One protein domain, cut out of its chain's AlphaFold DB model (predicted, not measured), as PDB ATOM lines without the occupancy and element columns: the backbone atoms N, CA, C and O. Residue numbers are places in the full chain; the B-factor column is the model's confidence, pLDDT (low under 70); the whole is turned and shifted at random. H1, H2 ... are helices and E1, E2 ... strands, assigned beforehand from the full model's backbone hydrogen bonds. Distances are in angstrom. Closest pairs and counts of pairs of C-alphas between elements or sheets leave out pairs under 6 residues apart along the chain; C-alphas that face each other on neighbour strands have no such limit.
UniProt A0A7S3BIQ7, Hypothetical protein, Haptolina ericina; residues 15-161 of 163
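AT A GLANCE: This is residues 15 to 161 of the 163 residues of the protein "Hypothetical protein" of Haptolina ericina (UniProt A0A7S3BIQ7). Two sheets lie partly face to face as a sandwich, a twisted sheet of five strands and a smaller one of three, and H3 packs slantwise on the larger sheet's other face. H2 sits at the beginning of H3, H1 lies at the edge of the larger sheet, and residues 155 to 161, mostly in H4, stick out. The printed part has 147 residues, of mixed class, with elements in the order H1 E1 H2 H3 E2 E3 E4 E5 E6 E7 E8 H4. The antiparallel sheets run E1 E2 E8 E3 E6 and E5 E4 E7. The whole is compact, with a radius of gyration of the C-alphas of 15.3 A and spans of 41 by 34 by 34 A.

HOW THE PARTS SIT: H1, residues 15 to 20, only grazes the larger sheet, with its residues 17 to 20; the closest C-alphas of H1 and the strand E2, residues 60 to 69, are those of Val 20 and Arg 68, 5.1 A apart. E1, residues 21 to 24, is antiparallel to E2, residues 60 to 69, with N 22 and O 66 at 2.8 A. H2, residues 35 to 41, and H3, residues 45 to 55, only just touch, only at the corner, with 3 pairs of C-alphas within 8 A, the closest Tyr 39 and Gln 46 at 5.5 A. H3 is on one face of the larger sheet, making two layers, helix and sheet, at a height over the sheet of 9.4 A. E8, residues 137 to 145, is antiparallel to E2, with N 65 and O 141 at 2.8 A, and to E3, residues 88 to 95, with N 92 and O 142 at 2.9 A. E6, residues 119 to 123, is antiparallel to E3, with N 91 and O 122 at 2.9 A. The hairpin of E4, residues 100 to 105, and E5, residues 111 to 114, has N 113 and O 101 at 2.8 A; E7, residues 128 to 133, is antiparallel to E4, with N 131 and O 102 at 2.8 A. H4, residues 150 to 160, is not on either sheet. Every O i to N i+4 pair is within hydrogen-bond range in H2, H3 and H4; H1 has 0 of 2, and 2 of 3 O i to N i+3 pairs.

IN THESE COORDINATES: H1 begins at C-alpha 15 (552.623, 295.878, 307.667). H3 measures 15.3 A, E2 26.5 A, E3 20.6 A, E8 26.4 A and H4 15.3 A from first to last C-alpha. H4 ends at C-alpha 160 (564.045, 275.182, 307.658).

THE WHOLE: The two farthest C-alphas, of Asp 98 and Leu 159, are 44.4 A apart. The printed part has no cut, and the link E2 to E3 is long, 18 residues. Mean pLDDT of the printed part is 79.8; 39 residues are under 70, among them residues 147 to 161.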
ATOM      1  N   SER A  15     553.941 295.856 308.306       65.12
ATOM      2  CA  SER A  15     552.623 295.878 307.667       65.12
ATOM      3  C   SER A  15     552.472 297.062 306.718       65.12
ATOM      4  O   SER A  15     551.881 296.900 305.657       65.12
ATOM      5  N   GLU A  16     553.033 298.222 307.064       66.94
ATOM      6  CA  GLU A  16     552.977 299.407 306.206       66.94
ATOM      7  C   GLU A  16     553.940 299.275 305.025       66.94
ATOM      8  O   GLU A  16     553.551 299.542 303.890       66.94
ATOM      9  N   GLN A  17     555.146 298.740 305.248       67.94
ATOM     10  CA  GLN A  17     556.122 298.519 304.174       67.94
ATOM     11  C   GLN A  17     555.587 297.578 303.077       67.94
ATOM     12  O   GLN A  17     555.789 297.820 301.885       67.94
ATOM     13  N   ARG A  18     554.851 296.527 303.465       67.69
ATOM     14  CA  ARG A  18     554.237 295.564 302.531       67.69
ATOM     15  C   ARG A  18     553.140 296.169 301.651       67.69
ATOM     16  O   ARG A  18     552.873 295.627 300.586       67.69
ATOM     17  N   LYS A  19     552.513 297.281 302.050       69.88
ATOM     18  CA  LYS A  19     551.489 297.957 301.225       69.88
ATOM     19  C   LYS A  19     552.090 298.720 300.045       69.88
ATOM     20  O   LYS A  19     551.382 299.026 299.090       69.88
ATOM     21  N   VAL A  20     553.376 299.058 300.134       69.88
ATOM     22  CA  VAL A  20     554.077 299.933 299.181       69.88
ATOM     23  C   VAL A  20     555.224 299.234 298.451       69.88
ATOM     24  O   VAL A  20     555.786 299.801 297.515       69.88
ATOM     25  N   THR A  21     555.552 298.000 298.842       71.31
ATOM     26  CA  THR A  21     556.585 297.172 298.211       71.31
ATOM     27  C   THR A  21     555.994 295.835 297.786       71.31
ATOM     28  O   THR A  21     555.599 295.030 298.628       71.31
ATOM     29  N   THR A  22     555.991 295.577 296.482       73.12
ATOM     30  CA  THR A  22     555.631 294.278 295.913       73.12
ATOM     31  C   THR A  22     556.908 293.530 295.569       73.12
ATOM     32  O   THR A  22     557.714 293.992 294.766       73.12
ATOM     33  N   MET A  23     557.097 292.357 296.165       69.06
ATOM     34  CA  MET A  23     558.199 291.470 295.804       69.06
ATOM     35  C   MET A  23     557.738 290.537 294.695       69.06
ATOM     36  O   MET A  23     556.719 289.863 294.835       69.06
ATOM     37  N   LEU A  24     558.499 290.495 293.611       65.44
ATOM     38  CA  LEU A  24     558.259 289.602 292.493       65.44
ATOM     39  C   LEU A  24     559.303 288.477 292.557       65.44
ATOM     40  O   LEU A  24     560.505 288.755 292.462       65.44
ATOM     41  N   PRO A  25     558.889 287.213 292.755       56.84
ATOM     42  CA  PRO A  25     559.805 286.081 292.721       56.84
ATOM     43  C   PRO A  25     560.252 285.840 291.272       56.84
ATOM     44  O   PRO A  25     559.606 285.124 290.512       56.84
ATOM     45  N   LEU A  26     561.353 286.484 290.876       60.12
ATOM     46  CA  LEU A  26     561.957 286.373 289.540       60.12
ATOM     47  C   LEU A  26     563.179 285.453 289.558       60.12
ATOM     48  O   LEU A  26     564.247 285.815 289.072       60.12
ATOM     49  N   HIS A  27     563.041 284.276 290.164       63.72
ATOM     50  CA  HIS A  27     564.110 283.287 290.149       63.72
ATOM     51  C   HIS A  27     564.232 282.705 288.735       63.72
ATOM     52  O   HIS A  27     563.269 282.155 288.205       63.72
ATOM     53  N   GLU A  28     565.404 282.834 288.112       56.62
ATOM     54  CA  GLU A  28     565.658 282.279 286.770       56.62
ATOM     55  C   GLU A  28     565.687 280.749 286.736       56.62
ATOM     56  O   GLU A  28     565.495 280.156 285.681       56.62
ATOM     57  N   THR A  29     565.951 280.112 287.876       54.75
ATOM     58  CA  THR A  29     566.112 278.654 287.989       54.75
ATOM     59  C   THR A  29     564.888 277.945 288.550       54.75
ATOM     60  O   THR A  29     564.968 276.750 288.814       54.75
ATOM     61  N   ASP A  30     563.811 278.671 288.836       59.25
ATOM     62  CA  ASP A  30     562.609 278.094 289.432       59.25
ATOM     63  C   ASP A  30     561.570 277.846 288.336       59.25
ATOM     64  O   ASP A  30     561.203 278.769 287.610       59.25
ATOM     65  N   ASP A  31     561.076 276.614 288.225       47.06
ATOM     66  CA  ASP A  31     559.991 276.269 287.297       47.06
ATOM     67  C   ASP A  31     558.694 277.039 287.631       47.06
ATOM     68  O   ASP A  31     557.819 277.194 286.781       47.06
ATOM     69  N   ALA A  32     558.589 277.591 288.849       52.69
ATOM     70  CA  ALA A  32     557.528 278.503 289.274       52.69
ATOM     71  C   ALA A  32     557.831 279.993 288.996       52.69
ATOM     72  O   ALA A  32     557.196 280.874 289.585       52.69
ATOM     73  N   SER A  33     558.807 280.308 288.135       64.19
ATOM     74  CA  SER A  33     559.162 281.690 287.806       64.19
ATOM     75  C   SER A  33     557.984 282.444 287.191       64.19
ATOM     76  O   SER A  33     557.419 282.045 286.175       64.19
ATOM     77  N   TRP A  34     557.659 283.602 287.766       68.25
ATOM     78  CA  TRP A  34     556.627 284.499 287.235       68.25
ATOM     79  C   TRP A  34     557.152 285.344 286.065       68.25
ATOM     80  O   TRP A  34     556.392 286.107 285.471       68.25
ATOM     81  N   LEU A  35     558.441 285.213 285.721       72.56
ATOM     82  CA  LEU A  35     559.105 285.988 284.671       72.56
ATOM     83  C   LEU A  35     558.369 285.936 283.323       72.56
ATOM     84  O   LEU A  35     558.092 287.011 282.796       72.56
ATOM     85  N   PRO A  36     557.984 284.765 282.771       76.19
ATOM     86  CA  PRO A  36     557.286 284.726 281.485       76.19
ATOM     87  C   PRO A  36     555.929 285.439 281.521       76.19
ATOM     88  O   PRO A  36     555.582 286.149 280.581       76.19
ATOM     89  N   LEU A  37     555.181 285.295 282.622       75.56
ATOM     90  CA  LEU A  37     553.893 285.971 282.796       75.56
ATOM     91  C   LEU A  37     554.075 287.490 282.872       75.56
ATOM     92  O   LEU A  37     553.309 288.239 282.274       75.56
ATOM     93  N   LEU A  38     555.101 287.947 283.591       75.81
ATOM     94  CA  LEU A  38     555.392 289.366 283.742       75.81
ATOM     95  C   LEU A  38     555.920 289.981 282.447       75.81
ATOM     96  O   LEU A  38     555.514 291.088 282.123       75.81
ATOM     97  N   TYR A  39     556.737 289.266 281.671       82.62
ATOM     98  CA  TYR A  39     557.132 289.712 280.332       82.62
ATOM     99  C   TYR A  39     555.937 289.840 279.387       82.62
ATOM    100  O   TYR A  39     555.897 290.768 278.591       82.62
ATOM    101  N   GLY A  40     554.944 288.953 279.498       78.75
ATOM    102  CA  GLY A  40     553.715 289.052 278.708       78.75
ATOM    103  C   GLY A  40     552.741 290.139 279.177       78.75
ATOM    104  O   GLY A  40     551.877 290.543 278.406       78.75
ATOM    105  N   GLY A  41     552.841 290.588 280.433       78.56
ATOM    106  CA  GLY A  41     551.921 291.565 281.029       78.56
ATOM    107  C   GLY A  41     552.489 292.974 281.203       78.56
ATOM    108  O   GLY A  41     551.725 293.897 281.477       78.56
ATOM    109  N   LEU A  42     553.809 293.142 281.099       78.06
ATOM    110  CA  LEU A  42     554.514 294.400 281.330       78.06
ATOM    111  C   LEU A  42     555.441 294.698 280.150       78.06
ATOM    112  O   LEU A  42     556.588 294.245 280.112       78.06
ATOM    113  N   ASP A  43     554.935 295.495 279.212       83.44
ATOM    114  CA  ASP A  43     555.694 295.955 278.050       83.44
ATOM    115  C   ASP A  43     557.023 296.597 278.476       83.44
ATOM    116  O   ASP A  43     557.077 297.412 279.403       83.44
ATOM    117  N   GLY A  44     558.115 296.225 277.807       84.50
ATOM    118  CA  GLY A  44     559.450 296.761 278.086       84.50
ATOM    119  C   GLY A  44     560.184 296.106 279.265       84.50
ATOM    120  O   GLY A  44     561.373 296.369 279.463       84.50
ATOM    121  N   LEU A  45     559.523 295.257 280.070       84.31
ATOM    122  CA  LEU A  45     560.177 294.607 281.211       84.31
ATOM    123  C   LEU A  45     561.255 293.619 280.756       84.31
ATOM    124  O   LEU A  45     562.305 293.526 281.394       84.31
ATOM    125  N   GLN A  46     561.015 292.892 279.664       87.69
ATOM    126  CA  GLN A  46     561.984 291.938 279.128       87.69
ATOM    127  C   GLN A  46     563.266 292.647 278.682       87.69
ATOM    128  O   GLN A  46     564.368 292.197 278.998       87.69
ATOM    129  N   GLU A  47     563.127 293.778 278.000       90.19
ATOM    130  CA  GLU A  47     564.218 294.626 277.538       90.19
ATOM    131  C   GLU A  47     564.983 295.229 278.717       90.19
ATOM    132  O   GLU A  47     566.214 295.199 278.730       90.19
ATOM    133  N   LEU A  48     564.274 295.713 279.742       89.31
ATOM    134  CA  LEU A  48     564.899 296.253 280.946       89.31
ATOM    135  C   LEU A  48     565.675 295.177 281.721       89.31
ATOM    136  O   LEU A  48     566.799 295.427 282.160       89.31
ATOM    137  N   VAL A  49     565.121 293.966 281.859       88.81
ATOM    138  CA  VAL A  49     565.832 292.839 282.483       88.81
ATOM    139  C   VAL A  49     567.042 292.431 281.643       88.81
ATOM    140  O   VAL A  49     568.106 292.181 282.204       88.81
ATOM    141  N   ALA A  50     566.926 292.394 280.314       89.44
ATOM    142  CA  ALA A  50     568.050 292.092 279.429       89.44
ATOM    143  C   ALA A  50     569.172 293.138 279.548       89.44
ATOM    144  O   ALA A  50     570.344 292.775 279.665       89.44
ATOM    145  N   PHE A  51     568.818 294.424 279.595       91.75
ATOM    146  CA  PHE A  51     569.755 295.515 279.850       91.75
ATOM    147  C   PHE A  51     570.459 295.349 281.205       91.75
ATOM    148  O   PHE A  51     571.690 295.356 281.273       91.75
ATOM    149  N   ALA A  52     569.694 295.115 282.276       92.44
ATOM    150  CA  ALA A  52     570.232 294.908 283.618       92.44
ATOM    151  C   ALA A  52     571.155 293.677 283.691       92.44
ATOM    152  O   ALA A  52     572.229 293.742 284.283       92.44
ATOM    153  N   LYS A  53     570.807 292.574 283.016       90.12
ATOM    154  CA  LYS A  53     571.676 291.390 282.887       90.12
ATOM    155  C   LYS A  53     573.001 291.704 282.199       90.12
ATOM    156  O   LYS A  53     574.037 291.209 282.636       90.12
ATOM    157  N   GLY A  54     572.974 292.532 281.154       91.44
ATOM    158  CA  GLY A  54     574.183 293.002 280.478       91.44
ATOM    159  C   GLY A  54     575.129 293.730 281.437       91.44
ATOM    160  O   GLY A  54     576.331 293.472 281.432       91.44
ATOM    161  N   LEU A  55     574.579 294.564 282.323       91.00
ATOM    162  CA  LEU A  55     575.337 295.253 283.374       91.00
ATOM    163  C   LEU A  55     575.806 294.316 284.496       91.00
ATOM    164  O   LEU A  55     576.831 294.567 285.125       91.00
ATOM    165  N   ALA A  56     575.071 293.232 284.753       90.19
ATOM    166  CA  ALA A  56     575.341 292.312 285.852       90.19
ATOM    167  C   ALA A  56     576.541 291.380 285.603       90.19
ATOM    168  O   ALA A  56     576.929 290.647 286.514       90.19
ATOM    169  N   GLY A  57     577.132 291.381 284.403       86.69
ATOM    170  CA  GLY A  57     578.400 290.694 284.132       86.69
ATOM    171  C   GLY A  57     578.359 289.175 284.336       86.69
ATOM    172  O   GLY A  57     579.327 288.597 284.820       86.69
ATOM    173  N   GLY A  58     577.234 288.529 284.010       83.94
ATOM    174  CA  GLY A  58     577.054 287.075 284.143       83.94
ATOM    175  C   GLY A  58     576.483 286.607 285.486       83.94
ATOM    176  O   GLY A  58     576.267 285.410 285.667       83.94
ATOM    177  N   ASN A  59     576.199 287.524 286.416       86.75
ATOM    178  CA  ASN A  59     575.412 287.203 287.606       86.75
ATOM    179  C   ASN A  59     573.952 286.898 287.235       86.75
ATOM    180  O   ASN A  59     573.395 287.480 286.304       86.75
ATOM    181  N   MET A  60     573.322 286.009 288.000       86.94
ATOM    182  CA  MET A  60     571.937 285.591 287.775       86.94
ATOM    183  C   MET A  60     570.969 286.550 288.455       86.94
ATOM    184  O   MET A  60     571.255 287.013 289.562       86.94
ATOM    185  N   LEU A  61     569.814 286.815 287.833       85.56
ATOM    186  CA  LEU A  61     568.730 287.525 288.505       85.56
ATOM    187  C   LEU A  61     568.174 286.639 289.627       85.56
ATOM    188  O   LEU A  61     567.683 285.534 289.390       85.56
ATOM    189  N   LEU A  62     568.283 287.122 290.863       81.31
ATOM    190  CA  LEU A  62     567.853 286.403 292.060       81.31
ATOM    191  C   LEU A  62     566.479 286.863 292.535       81.31
ATOM    192  O   LEU A  62     565.712 286.057 293.048       81.31
ATOM    193  N   ALA A  63     566.183 288.155 292.425       79.69
ATOM    194  CA  ALA A  63     564.921 288.721 292.873       79.69
ATOM    195  C   ALA A  63     564.659 290.074 292.211       79.69
ATOM    196  O   ALA A  63     565.572 290.735 291.711       79.69
ATOM    197  N   CYS A  64     563.402 290.507 292.275       83.88
ATOM    198  CA  CYS A  64     562.998 291.840 291.870       83.88
ATOM    199  C   CYS A  64     561.968 292.413 292.836       83.88
ATOM    200  O   CYS A  64     561.007 291.735 293.197       83.88
ATOM    201  N   HIS A  65     562.124 293.676 293.210       84.25
ATOM    202  CA  HIS A  65     561.132 294.417 293.983       84.25
ATOM    203  C   HIS A  65     560.563 295.552 293.140       84.25
ATOM    204  O   HIS A  65     561.305 296.300 292.516       84.25
ATOM    205  N   MET A  66     559.246 295.719 293.162       83.25
ATOM    206  CA  MET A  66     558.580 296.929 292.699       83.25
ATOM    207  C   MET A  66     558.191 297.774 293.905       83.25
ATOM    208  O   MET A  66     557.534 297.293 294.829       83.25
ATOM    209  N   LEU A  67     558.585 299.044 293.893       83.44
ATOM    210  CA  LEU A  67     558.355 299.972 294.990       83.44
ATOM    211  C   LEU A  67     557.487 301.125 294.511       83.44
ATOM    212  O   LEU A  67     557.865 301.858 293.597       83.44
ATOM    213  N   ARG A  68     556.358 301.341 295.182       82.56
ATOM    214  CA  ARG A  68     555.536 302.536 295.015       82.56
ATOM    215  C   ARG A  68     555.852 303.512 296.140       82.56
ATOM    216  O   ARG A  68     555.355 303.370 297.252       82.56
ATOM    217  N   GLN A  69     556.652 304.531 295.857       71.56
ATOM    218  CA  GLN A  69     557.034 305.546 296.838       71.56
ATOM    219  C   GLN A  69     556.109 306.769 296.778       71.56
ATOM    220  O   GLN A  69     556.531 307.885 296.502       71.56
ATOM    221  N   ASN A  70     554.817 306.559 297.043       66.12
ATOM    222  CA  ASN A  70     553.814 307.628 297.150       66.12
ATOM    223  C   ASN A  70     553.645 308.173 298.583       66.12
ATOM    224  O   ASN A  70     552.741 308.965 298.833       66.12
ATOM    225  N   SER A  71     554.492 307.745 299.517       62.06
ATOM    226  CA  SER A  71     554.427 308.102 300.931       62.06
ATOM    227  C   SER A  71     555.837 308.146 301.519       62.06
ATOM    228  O   SER A  71     556.702 307.368 301.104       62.06
ATOM    229  N   LEU A  72     556.059 308.989 302.538       57.56
ATOM    230  CA  LEU A  72     557.273 308.948 303.377       57.56
ATOM    231  C   LEU A  72     557.539 307.536 303.926       57.56
ATOM    232  O   LEU A  72     558.669 307.190 304.252       57.56
ATOM    233  N   GLN A  73     556.487 306.719 303.973       55.41
ATOM    234  CA  GLN A  73     556.476 305.366 304.491       55.41
ATOM    235  C   GLN A  73     557.146 304.311 303.606       55.41
ATOM    236  O   GLN A  73     557.396 303.206 304.063       55.41
ATOM    237  N   ALA A  74     557.460 304.635 302.354       60.53
ATOM    238  CA  ALA A  74     558.119 303.711 301.434       60.53
ATOM    239  C   ALA A  74     559.655 303.850 301.436       60.53
ATOM    240  O   ALA A  74     560.322 303.369 300.516       60.53
ATOM    241  N   ARG A  75     560.219 304.561 302.421       74.50
ATOM    242  CA  ARG A  75     561.659 304.801 302.551       74.50
ATOM    243  C   ARG A  75     562.300 303.701 303.385       74.50
ATOM    244  O   ARG A  75     561.934 303.490 304.538       74.50
ATOM    245  N   PHE A  76     563.282 303.039 302.793       80.50
ATOM    246  CA  PHE A  76     564.180 302.141 303.502       80.50
ATOM    247  C   PHE A  76     565.243 302.997 304.192       80.50
ATOM    248  O   PHE A  76     565.895 303.792 303.512       80.50
ATOM    249  N   ASP A  77     565.401 302.874 305.509       84.88
ATOM    250  CA  ASP A  77     566.532 303.479 306.219       84.88
ATOM    251  C   ASP A  77     567.809 302.674 305.933       84.88
ATOM    252  O   ASP A  77     567.833 301.800 305.065       84.88
ATOM    253  N   TRP A  78     568.890 302.998 306.628       89.12
ATOM    254  CA  TRP A  78     570.186 302.353 306.485       89.12
ATOM    255  C   TRP A  78     570.113 300.821 306.621       89.12
ATOM    256  O   TRP A  78     569.735 300.281 307.662       89.12
ATOM    257  N   HIS A  79     570.461 300.119 305.541       88.88
ATOM    258  CA  HIS A  79     570.488 298.657 305.466       88.88
ATOM    259  C   HIS A  79     571.459 298.155 304.384       88.88
ATOM    260  O   HIS A  79     572.083 298.934 303.659       88.88
ATOM    261  N   GLN A  80     571.605 296.833 304.302       90.06
ATOM    262  CA  GLN A  80     572.360 296.123 303.268       90.06
ATOM    263  C   GLN A  80     571.469 295.027 302.676       90.06
ATOM    264  O   GLN A  80     570.806 294.289 303.414       90.06
ATOM    265  N   ASP A  81     571.485 294.885 301.354       87.75
ATOM    266  CA  ASP A  81     570.626 293.942 300.632       87.75
ATOM    267  C   ASP A  81     571.113 292.491 300.738       87.75
ATOM    268  O   ASP A  81     570.358 291.550 300.514       87.75
ATOM    269  N   ASN A  82     572.374 292.267 301.101       85.12
ATOM    270  CA  ASN A  82     572.925 290.917 301.214       85.12
ATOM    271  C   ASN A  82     572.758 290.284 302.609       85.12
ATOM    272  O   ASN A  82     573.043 289.099 302.775       85.12
ATOM    273  N   LEU A  83     572.259 291.017 303.615       81.00
ATOM    274  CA  LEU A  83     572.154 290.498 304.990       81.00
ATOM    275  C   LEU A  83     571.186 289.321 305.127       81.00
ATOM    276  O   LEU A  83     571.398 288.449 305.970       81.00
ATOM    277  N   ASN A  84     570.124 289.310 304.319       68.69
ATOM    278  CA  ASN A  84     569.127 288.236 304.308       68.69
ATOM    279  C   ASN A  84     569.343 287.249 303.155       68.69
ATOM    280  O   ASN A  84     568.849 286.125 303.210       68.69
ATOM    281  N   ASN A  85     570.088 287.652 302.125       74.12
ATOM    282  CA  ASN A  85     570.477 286.793 301.019       74.12
ATOM    283  C   ASN A  85     571.953 287.046 300.666       74.12
ATOM    284  O   ASN A  85     572.241 287.884 299.810       74.12
ATOM    285  N   PRO A  86     572.900 286.324 301.294       81.69
ATOM    286  CA  PRO A  86     574.332 286.555 301.099       81.69
ATOM    287  C   PRO A  86     574.817 286.211 299.683       81.69
ATOM    288  O   PRO A  86     575.959 286.499 299.335       81.69
ATOM    289  N   HIS A  87     573.970 285.591 298.856       84.38
ATOM    290  CA  HIS A  87     574.271 285.331 297.453       84.38
ATOM    291  C   HIS A  87     574.029 286.548 296.559       84.38
ATOM    292  O   HIS A  87     574.534 286.558 295.438       84.38
ATOM    293  N   THR A  88     573.288 287.549 297.041       88.06
ATOM    294  CA  THR A  88     573.038 288.811 296.346       88.06
ATOM    295  C   THR A  88     574.294 289.680 296.383       88.06
ATOM    296  O   THR A  88     574.777 290.046 297.453       88.06
ATOM    297  N   LEU A  89     574.829 289.996 295.204       92.69
ATOM    298  CA  LEU A  89     576.084 290.731 295.032       92.69
ATOM    299  C   LEU A  89     575.878 292.148 294.498       92.69
ATOM    300  O   LEU A  89     576.661 293.038 294.824       92.69
ATOM    301  N   LEU A  90     574.860 292.353 293.663       95.12
ATOM    302  CA  LEU A  90     574.640 293.605 292.952       95.12
ATOM    303  C   LEU A  90     573.165 294.005 292.998       95.12
ATOM    304  O   LEU A  90     572.290 293.214 292.639       95.12
ATOM    305  N   SER A  91     572.910 295.248 293.394       94.88
ATOM    306  CA  SER A  91     571.582 295.853 293.420       94.88
ATOM    307  C   SER A  91     571.501 296.910 292.323       94.88
ATOM    308  O   SER A  91     572.395 297.747 292.183       94.88
ATOM    309  N   MET A  92     570.433 296.871 291.530       96.31
ATOM    310  CA  MET A  92     570.162 297.854 290.480       96.31
ATOM    311  C   MET A  92     568.780 298.444 290.689       96.31
ATOM    312  O   MET A  92     567.804 297.702 290.674       96.31
ATOM    313  N   VAL A  93     568.685 299.757 290.860       94.62
ATOM    314  CA  VAL A  93     567.418 300.461 291.072       94.62
ATOM    315  C   VAL A  93     567.140 301.337 289.866       94.62
ATOM    316  O   VAL A  93     567.953 302.202 289.555       94.62
ATOM    317  N   PHE A  94     565.975 301.171 289.249       94.56
ATOM    318  CA  PHE A  94     565.503 301.990 288.139       94.56
ATOM    319  C   PHE A  94     564.197 302.684 288.498       94.56
ATOM    320  O   PHE A  94     563.305 302.105 289.125       94.56
ATOM    321  N   LEU A  95     564.072 303.935 288.080       93.88
ATOM    322  CA  LEU A  95     562.835 304.683 288.136       93.88
ATOM    323  C   LEU A  95     561.960 304.315 286.933       93.88
ATOM    324  O   LEU A  95     562.429 304.295 285.801       93.88
ATOM    325  N   LEU A  96     560.686 304.013 287.172       92.12
ATOM    326  CA  LEU A  96     559.716 303.652 286.131       92.12
ATOM    327  C   LEU A  96     558.748 304.792 285.797       92.12
ATOM    328  O   LEU A  96     558.143 304.812 284.733       92.12
ATOM    329  N   SER A  97     558.577 305.732 286.721       91.50
ATOM    330  CA  SER A  97     557.693 306.889 286.571       91.50
ATOM    331  C   SER A  97     558.470 308.145 286.190       91.50
ATOM    332  O   SER A  97     559.616 308.295 286.608       91.50
ATOM    333  N   ASP A  98     557.815 309.093 285.524       94.75
ATOM    334  CA  ASP A  98     558.352 310.440 285.301       94.75
ATOM    335  C   ASP A  98     558.304 311.278 286.588       94.75
ATOM    336  O   ASP A  98     557.410 312.089 286.823       94.75
ATOM    337  N   THR A  99     559.216 310.968 287.506       93.25
ATOM    338  CA  THR A  99     559.330 311.597 288.822       93.25
ATOM    339  C   THR A  99     560.798 311.765 289.215       93.25
ATOM    340  O   THR A  99     561.707 311.473 288.439       93.25
ATOM    341  N   ARG A 100     561.037 312.242 290.442       93.12
ATOM    342  CA  ARG A 100     562.359 312.318 291.068       93.12
ATOM    343  C   ARG A 100     562.449 311.396 292.265       93.12
ATOM    344  O   ARG A 100     561.545 311.391 293.111       93.12
ATOM    345  N   SER A 101     563.588 310.726 292.408       92.62
ATOM    346  CA  SER A 101     563.956 310.083 293.660       92.62
ATOM    347  C   SER A 101     565.441 310.203 293.980       92.62
ATOM    348  O   SER A 101     566.217 310.769 293.219       92.62
ATOM    349  N   SER A 102     565.833 309.742 295.161       92.88
ATOM    350  CA  SER A 102     567.189 309.889 295.655       92.88
ATOM    351  C   SER A 102     567.572 308.774 296.616       92.88
ATOM    352  O   SER A 102     566.713 308.080 297.172       92.88
ATOM    353  N   MET A 103     568.875 308.589 296.786       94.69
ATOM    354  CA  MET A 103     569.474 307.543 297.604       94.69
ATOM    355  C   MET A 103     570.800 308.009 298.193       94.69
ATOM    356  O   MET A 103     571.457 308.903 297.663       94.69
ATOM    357  N   GLN A 104     571.211 307.374 299.286       95.00
ATOM    358  CA  GLN A 104     572.523 307.603 299.870       95.00
ATOM    359  C   GLN A 104     573.216 306.272 300.146       95.00
ATOM    360  O   GLN A 104     572.615 305.379 300.737       95.00
ATOM    361  N   ILE A 105     574.482 306.172 299.738       95.75
ATOM    362  CA  ILE A 105     575.384 305.066 300.068       95.75
ATOM    363  C   ILE A 105     576.394 305.590 301.090       95.75
ATOM    364  O   ILE A 105     576.888 306.710 300.960       95.75
ATOM    365  N   ALA A 106     576.682 304.813 302.131       94.94
ATOM    366  CA  ALA A 106     577.603 305.211 303.185       94.94
ATOM    367  C   ALA A 106     578.989 305.527 302.599       94.94
ATOM    368  O   ALA A 106     579.529 304.757 301.808       94.94
ATOM    369  N   GLY A 107     579.553 306.672 302.987       94.56
ATOM    370  CA  GLY A 107     580.819 307.172 302.440       94.56
ATOM    371  C   GLY A 107     580.691 307.981 301.145       94.56
ATOM    372  O   GLY A 107     581.693 308.524 300.692       94.56
ATOM    373  N   PHE A 108     579.487 308.117 300.581       95.00
ATOM    374  CA  PHE A 108     579.215 308.936 299.400       95.00
ATOM    375  C   PHE A 108     578.194 310.038 299.705       95.00
ATOM    376  O   PHE A 108     577.401 309.953 300.652       95.00
ATOM    377  N   GLU A 109     578.213 311.088 298.882       95.38
ATOM    378  CA  GLU A 109     577.198 312.136 298.937       95.38
ATOM    379  C   GLU A 109     575.812 311.591 298.570       95.38
ATOM    380  O   GLU A 109     575.655 310.612 297.835       95.38
ATOM    381  N   HIS A 110     574.782 312.237 299.113       94.56
ATOM    382  CA  HIS A 110     573.397 311.983 298.730       94.56
ATOM    383  C   HIS A 110     573.205 312.379 297.265       94.56
ATOM    384  O   HIS A 110     573.511 313.506 296.885       94.56
ATOM    385  N   PHE A 111     572.678 311.465 296.452       94.75
ATOM    386  CA  PHE A 111     572.435 311.707 295.033       94.75
ATOM    387  C   PHE A 111     570.967 311.490 294.666       94.75
ATOM    388  O   PHE A 111     570.254 310.691 295.281       94.75
ATOM    389  N   ALA A 112     570.522 312.208 293.638       95.44
ATOM    390  CA  ALA A 112     569.185 312.106 293.072       95.44
ATOM    391  C   ALA A 112     569.243 311.661 291.609       95.44
ATOM    392  O   ALA A 112     570.253 311.844 290.934       95.44
ATOM    393  N   TYR A 113     568.149 311.073 291.146       95.31
ATOM    394  CA  TYR A 113     567.948 310.630 289.774       95.31
ATOM    395  C   TYR A 113     566.498 310.908 289.361       95.31
ATOM    396  O   TYR A 113     565.569 310.801 290.175       95.31
ATOM    397  N   ASP A 114     566.329 311.321 288.107       95.38
ATOM    398  CA  ASP A 114     565.100 311.897 287.567       95.38
ATOM    399  C   ASP A 114     564.707 311.219 286.249       95.38
ATOM    400  O   ASP A 114     565.554 310.950 285.395       95.38
ATOM    401  N   GLY A 115     563.406 310.989 286.076       94.00
ATOM    402  CA  GLY A 115     562.814 310.469 284.845       94.00
ATOM    403  C   GLY A 115     562.933 308.946 284.658       94.00
ATOM    404  O   GLY A 115     563.756 308.288 285.310       94.00
ATOM    405  N   PRO A 116     562.109 308.350 283.776       93.75
ATOM    406  CA  PRO A 116     562.081 306.905 283.571       93.75
ATOM    407  C   PRO A 116     563.420 306.356 283.062       93.75
ATOM    408  O   PRO A 116     564.085 306.969 282.230       93.75
ATOM    409  N   GLY A 117     563.816 305.187 283.560       91.50
ATOM    410  CA  GLY A 117     565.078 304.521 283.228       91.50
ATOM    411  C   GLY A 117     566.300 305.061 283.977       91.50
ATOM    412  O   GLY A 117     567.331 304.390 284.005       91.50
ATOM    413  N   SER A 118     566.197 306.222 284.631       95.00
ATOM    414  CA  SER A 118     567.252 306.715 285.522       95.00
ATOM    415  C   SER A 118     567.356 305.853 286.780       95.00
ATOM    416  O   SER A 118     566.391 305.208 287.199       95.00
ATOM    417  N   GLY A 119     568.533 305.807 287.395       94.31
ATOM    418  CA  GLY A 119     568.756 304.852 288.464       94.31
ATOM    419  C   GLY A 119     570.173 304.815 288.996       94.31
ATOM    420  O   GLY A 119     570.996 305.683 288.709       94.31
ATOM    421  N   CYS A 120     570.454 303.777 289.774       94.62
ATOM    422  CA  CYS A 120     571.791 303.498 290.271       94.62
ATOM    423  C   CYS A 120     572.053 301.998 290.355       94.62
ATOM    424  O   CYS A 120     571.135 301.182 290.459       94.62
ATOM    425  N   VAL A 121     573.337 301.659 290.324       95.69
ATOM    426  CA  VAL A 121     573.846 300.304 290.496       95.69
ATOM    427  C   VAL A 121     574.912 300.351 291.578       95.69
ATOM    428  O   VAL A 121     575.767 301.236 291.558       95.69
ATOM    429  N   PHE A 122     574.851 299.432 292.533       95.69
ATOM    430  CA  PHE A 122     575.790 299.397 293.651       95.69
ATOM    431  C   PHE A 122     575.956 297.973 294.203       95.69
ATOM    432  O   PHE A 122     575.044 297.150 294.063       95.69
ATOM    433  N   PRO A 123     577.107 297.656 294.828       95.50
ATOM    434  CA  PRO A 123     577.297 296.378 295.507       95.50
ATOM    435  C   PRO A 123     576.247 296.189 296.602       95.50
ATOM    436  O   PRO A 123     576.042 297.082 297.418       95.50
ATOM    437  N   SER A 124     575.615 295.024 296.674       94.44
ATOM    438  CA  SER A 124     574.530 294.765 297.635       94.44
ATOM    439  C   SER A 124     574.980 294.727 299.100       94.44
ATOM    440  O   SER A 124     574.154 294.796 300.007       94.44
ATOM    441  N   GLU A 125     576.290 294.641 299.341       94.31
ATOM    442  CA  GLU A 125     576.901 294.815 300.663       94.31
ATOM    443  C   GLU A 125     577.080 296.286 301.064       94.31
ATOM    444  O   GLU A 125     577.412 296.580 302.212       94.31
ATOM    445  N   ALA A 126     576.880 297.232 300.145       95.19
ATOM    446  CA  ALA A 126     577.002 298.644 300.457       95.19
ATOM    447  C   ALA A 126     575.874 299.059 301.410       95.19
ATOM    448  O   ALA A 126     574.689 298.848 301.140       95.19
ATOM    449  N   HIS A 127     576.246 299.665 302.537       94.75
ATOM    450  CA  HIS A 127     575.277 300.206 303.479       94.75
ATOM    451  C   HIS A 127     574.615 301.433 302.850       94.75
ATOM    452  O   HIS A 127     575.306 302.387 302.491       94.75
ATOM    453  N   HIS A 128     573.299 301.401 302.667       94.00
ATOM    454  CA  HIS A 128     572.589 302.422 301.904       94.00
ATOM    455  C   HIS A 128     571.178 302.665 302.442       94.00
ATOM    456  O   HIS A 128     570.634 301.867 303.203       94.00
ATOM    457  N   ARG A 129     570.585 303.791 302.041       90.62
ATOM    458  CA  ARG A 129     569.205 304.159 302.367       90.62
ATOM    459  C   ARG A 129     568.504 304.844 301.202       90.62
ATOM    460  O   ARG A 129     569.130 305.475 300.345       90.62
ATOM    461  N   SER A 130     567.179 304.773 301.214       88.75
ATOM    462  CA  SER A 130     566.327 305.609 300.370       88.75
ATOM    463  C   SER A 130     566.307 307.046 300.888       88.75
ATOM    464  O   SER A 130     566.130 307.282 302.082       88.75
ATOM    465  N   GLY A 131     566.445 308.008 299.981       86.62
ATOM    466  CA  GLY A 131     566.212 309.421 300.257       86.62
ATOM    467  C   GLY A 131     564.771 309.837 299.950       86.62
ATOM    468  O   GLY A 131     563.825 309.050 300.052       86.62
ATOM    469  N   ASP A 132     564.604 311.096 299.559       86.25
ATOM    470  CA  ASP A 132     563.323 311.645 299.129       86.25
ATOM    471  C   ASP A 132     562.853 311.065 297.788       86.25
ATOM    472  O   ASP A 132     563.651 310.703 296.918       86.25
ATOM    473  N   ALA A 133     561.532 311.001 297.623       88.12
ATOM    474  CA  ALA A 133     560.852 310.594 296.402       88.12
ATOM    475  C   ALA A 133     559.612 311.471 296.196       88.12
ATOM    476  O   ALA A 133     558.919 311.812 297.158       88.12
ATOM    477  N   THR A 134     559.336 311.829 294.945       89.62
ATOM    478  CA  THR A 134     558.144 312.607 294.579       89.62
ATOM    479  C   THR A 134     556.891 311.735 294.725       89.62
ATOM    480  O   THR A 134     556.948 310.543 294.404       89.62
ATOM    481  N   PRO A 135     555.736 312.263 295.168       85.38
ATOM    482  CA  PRO A 135     554.493 311.496 295.169       85.38
ATOM    483  C   PRO A 135     554.210 310.861 293.799       85.38
ATOM    484  O   PRO A 135     554.329 311.516 292.770       85.38
ATOM    485  N   GLY A 136     553.853 309.574 293.786       84.69
ATOM    486  CA  GLY A 136     553.637 308.817 292.546       84.69
ATOM    487  C   GLY A 136     554.879 308.113 291.989       84.69
ATOM    488  O   GLY A 136     554.753 307.397 291.001       84.69
ATOM    489  N   THR A 137     556.040 308.240 292.643       89.62
ATOM    490  CA  THR A 137     557.265 307.513 292.272       89.62
ATOM    491  C   THR A 137     557.012 306.005 292.223       89.62
ATOM    492  O   THR A 137     556.576 305.409 293.214       89.62
ATOM    493  N   LEU A 138     557.342 305.381 291.093       90.00
ATOM    494  CA  LEU A 138     557.416 303.933 290.930       90.00
ATOM    495  C   LEU A 138     558.855 303.544 290.594       90.00
ATOM    496  O   LEU A 138     559.450 304.119 289.685       90.00
ATOM    497  N   LYS A 139     559.406 302.568 291.313       91.06
ATOM    498  CA  LYS A 139     560.740 302.013 291.071       91.06
ATOM    499  C   LYS A 139     560.677 300.509 290.900       91.06
ATOM    500  O   LYS A 139     559.795 299.851 291.454       91.06
ATOM    501  N   ILE A 140     561.678 299.983 290.218       90.06
ATOM    502  CA  ILE A 140     561.993 298.565 290.195       90.06
ATOM    503  C   ILE A 140     563.434 298.372 290.653       90.06
ATOM    504  O   ILE A 140     564.323 299.119 290.249       90.06
ATOM    505  N   THR A 141     563.654 297.392 291.517       91.69
ATOM    506  CA  THR A 141     564.978 297.007 291.994       91.69
ATOM    507  C   THR A 141     565.242 295.569 291.600       91.69
ATOM    508  O   THR A 141     564.477 294.688 291.986       91.69
ATOM    509  N   PHE A 142     566.328 295.322 290.875       91.44
ATOM    510  CA  PHE A 142     566.813 293.985 290.560       91.44
ATOM    511  C   PHE A 142     567.990 293.618 291.454       91.44
ATOM    512  O   PHE A 142     568.886 294.431 291.687       91.44
ATOM    513  N   PHE A 143     567.999 292.368 291.901       90.31
ATOM    514  CA  PHE A 143     569.062 291.799 292.717       90.31
ATOM    515  C   PHE A 143     569.745 290.694 291.932       90.31
ATOM    516  O   PHE A 143     569.111 289.698 291.579       90.31
ATOM    517  N   PHE A 144     571.036 290.862 291.677       90.56
ATOM    518  CA  PHE A 144     571.853 289.906 290.949       90.56
ATOM    519  C   PHE A 144     572.892 289.277 291.863       90.56
ATOM    520  O   PHE A 144     573.410 289.916 292.780       90.56
ATOM    521  N   GLY A 145     573.245 288.027 291.594       89.94
ATOM    522  CA  GLY A 145     574.304 287.373 292.341       89.94
ATOM    523  C   GLY A 145     574.646 285.977 291.856       89.94
ATOM    524  O   GLY A 145     574.370 285.606 290.713       89.94
ATOM    525  N   ARG A 146     575.276 285.197 292.739       83.44
ATOM    526  CA  ARG A 146     575.660 283.816 292.425       83.44
ATOM    527  C   ARG A 146     574.417 282.939 292.457       83.44
ATOM    528  O   ARG A 146     573.731 282.885 293.475       83.44
ATOM    529  N   GLY A 147     574.158 282.227 291.363       65.06
ATOM    530  CA  GLY A 147     573.127 281.200 291.336       65.06
ATOM    531  C   GLY A 147     573.394 280.153 292.408       65.06
ATOM    532  O   GLY A 147     574.389 279.433 292.348       65.06
ATOM    533  N   VAL A 148     572.506 280.051 293.388       58.09
ATOM    534  CA  VAL A 148     572.321 278.803 294.128       58.09
ATOM    535  C   VAL A 148     571.423 277.943 293.254       58.09
ATOM    536  O   VAL A 148     570.376 278.420 292.819       58.09
ATOM    537  N   SER A 149     571.827 276.708 292.947       48.44
ATOM    538  CA  SER A 149     570.950 275.810 292.189       48.44
ATOM    539  C   SER A 149     569.594 275.718 292.900       48.44
ATOM    540  O   SER A 149     569.538 275.697 294.134       48.44
ATOM    541  N   ALA A 150     568.499 275.659 292.141       46.28
ATOM    542  CA  ALA A 150     567.152 275.534 292.702       46.28
ATOM    543  C   ALA A 150     567.039 274.366 293.703       46.28
ATOM    544  O   ALA A 150     566.350 274.475 294.714       46.28
ATOM    545  N   ALA A 151     567.821 273.298 293.495       40.84
ATOM    546  CA  ALA A 151     567.946 272.175 294.420       40.84
ATOM    547  C   ALA A 151     568.506 272.580 295.798       40.84
ATOM    548  O   ALA A 151     567.979 272.143 296.818       40.84
ATOM    549  N   ALA A 152     569.526 273.442 295.860       44.97
ATOM    550  CA  ALA A 152     570.079 273.931 297.123       44.97
ATOM    551  C   ALA A 152     569.106 274.871 297.853       44.97
ATOM    552  O   ALA A 152     569.004 274.814 299.077       44.97
ATOM    553  N   HIS A 153     568.348 275.695 297.122       45.72
ATOM    554  CA  HIS A 153     567.350 276.585 297.720       45.72
ATOM    555  C   HIS A 153     566.139 275.801 298.265       45.72
ATOM    556  O   HIS A 153     565.712 276.051 299.391       45.72
ATOM    557  N   TYR A 154     565.653 274.788 297.533       40.44
ATOM    558  CA  TYR A 154     564.550 273.918 297.961       40.44
ATOM    559  C   TYR A 154     564.925 273.042 299.166       40.44
ATOM    560  O   TYR A 154     564.193 273.021 300.152       40.44
ATOM    561  N   LEU A 155     566.104 272.401 299.155       41.16
ATOM    562  CA  LEU A 155     566.612 271.641 300.308       41.16
ATOM    563  C   LEU A 155     566.793 272.532 301.542       41.16
ATOM    564  O   LEU A 155     566.464 272.118 302.648       41.16
ATOM    565  N   THR A 156     567.258 273.772 301.370       47.03
ATOM    566  CA  THR A 156     567.421 274.702 302.497       47.03
ATOM    567  C   THR A 156     566.070 275.164 303.061       47.03
ATOM    568  O   THR A 156     565.941 275.251 304.280       47.03
ATOM    569  N   ARG A 157     565.051 275.399 302.218       45.91
ATOM    570  CA  ARG A 157     563.675 275.724 302.658       45.91
ATOM    571  C   ARG A 157     562.998 274.538 303.352       45.91
ATOM    572  O   ARG A 157     562.428 274.701 304.427       45.91
ATOM    573  N   GLN A 158     563.160 273.328 302.813       38.75
ATOM    574  CA  GLN A 158     562.610 272.097 303.389       38.75
ATOM    575  C   GLN A 158     563.256 271.748 304.741       38.75
ATOM    576  O   GLN A 158     562.565 271.330 305.666       38.75
ATOM    577  N   LEU A 159     564.565 271.985 304.894       41.00
ATOM    578  CA  LEU A 159     565.283 271.809 306.162       41.00
ATOM    579  C   LEU A 159     564.967 272.902 307.202       41.00
ATOM    580  O   LEU A 159     565.198 272.684 308.389       41.00
ATOM    581  N   ARG A 160     564.442 274.063 306.780       44.69
ATOM    582  CA  ARG A 160     564.045 275.182 307.658       44.69
ATOM    583  C   ARG A 160     562.541 275.250 307.950       44.69
ATOM    584  O   ARG A 160     562.138 276.046 308.789       44.69
ATOM    585  N   GLY A 161     561.728 274.402 307.318       30.48
ATOM    586  CA  GLY A 161     560.277 274.352 307.538       30.48
ATOM    587  C   GLY A 161     559.509 275.550 306.967       30.48
ATOM    588  O   GLY A 161     558.387 275.812 307.395       30.48
TER     589      GLY A 161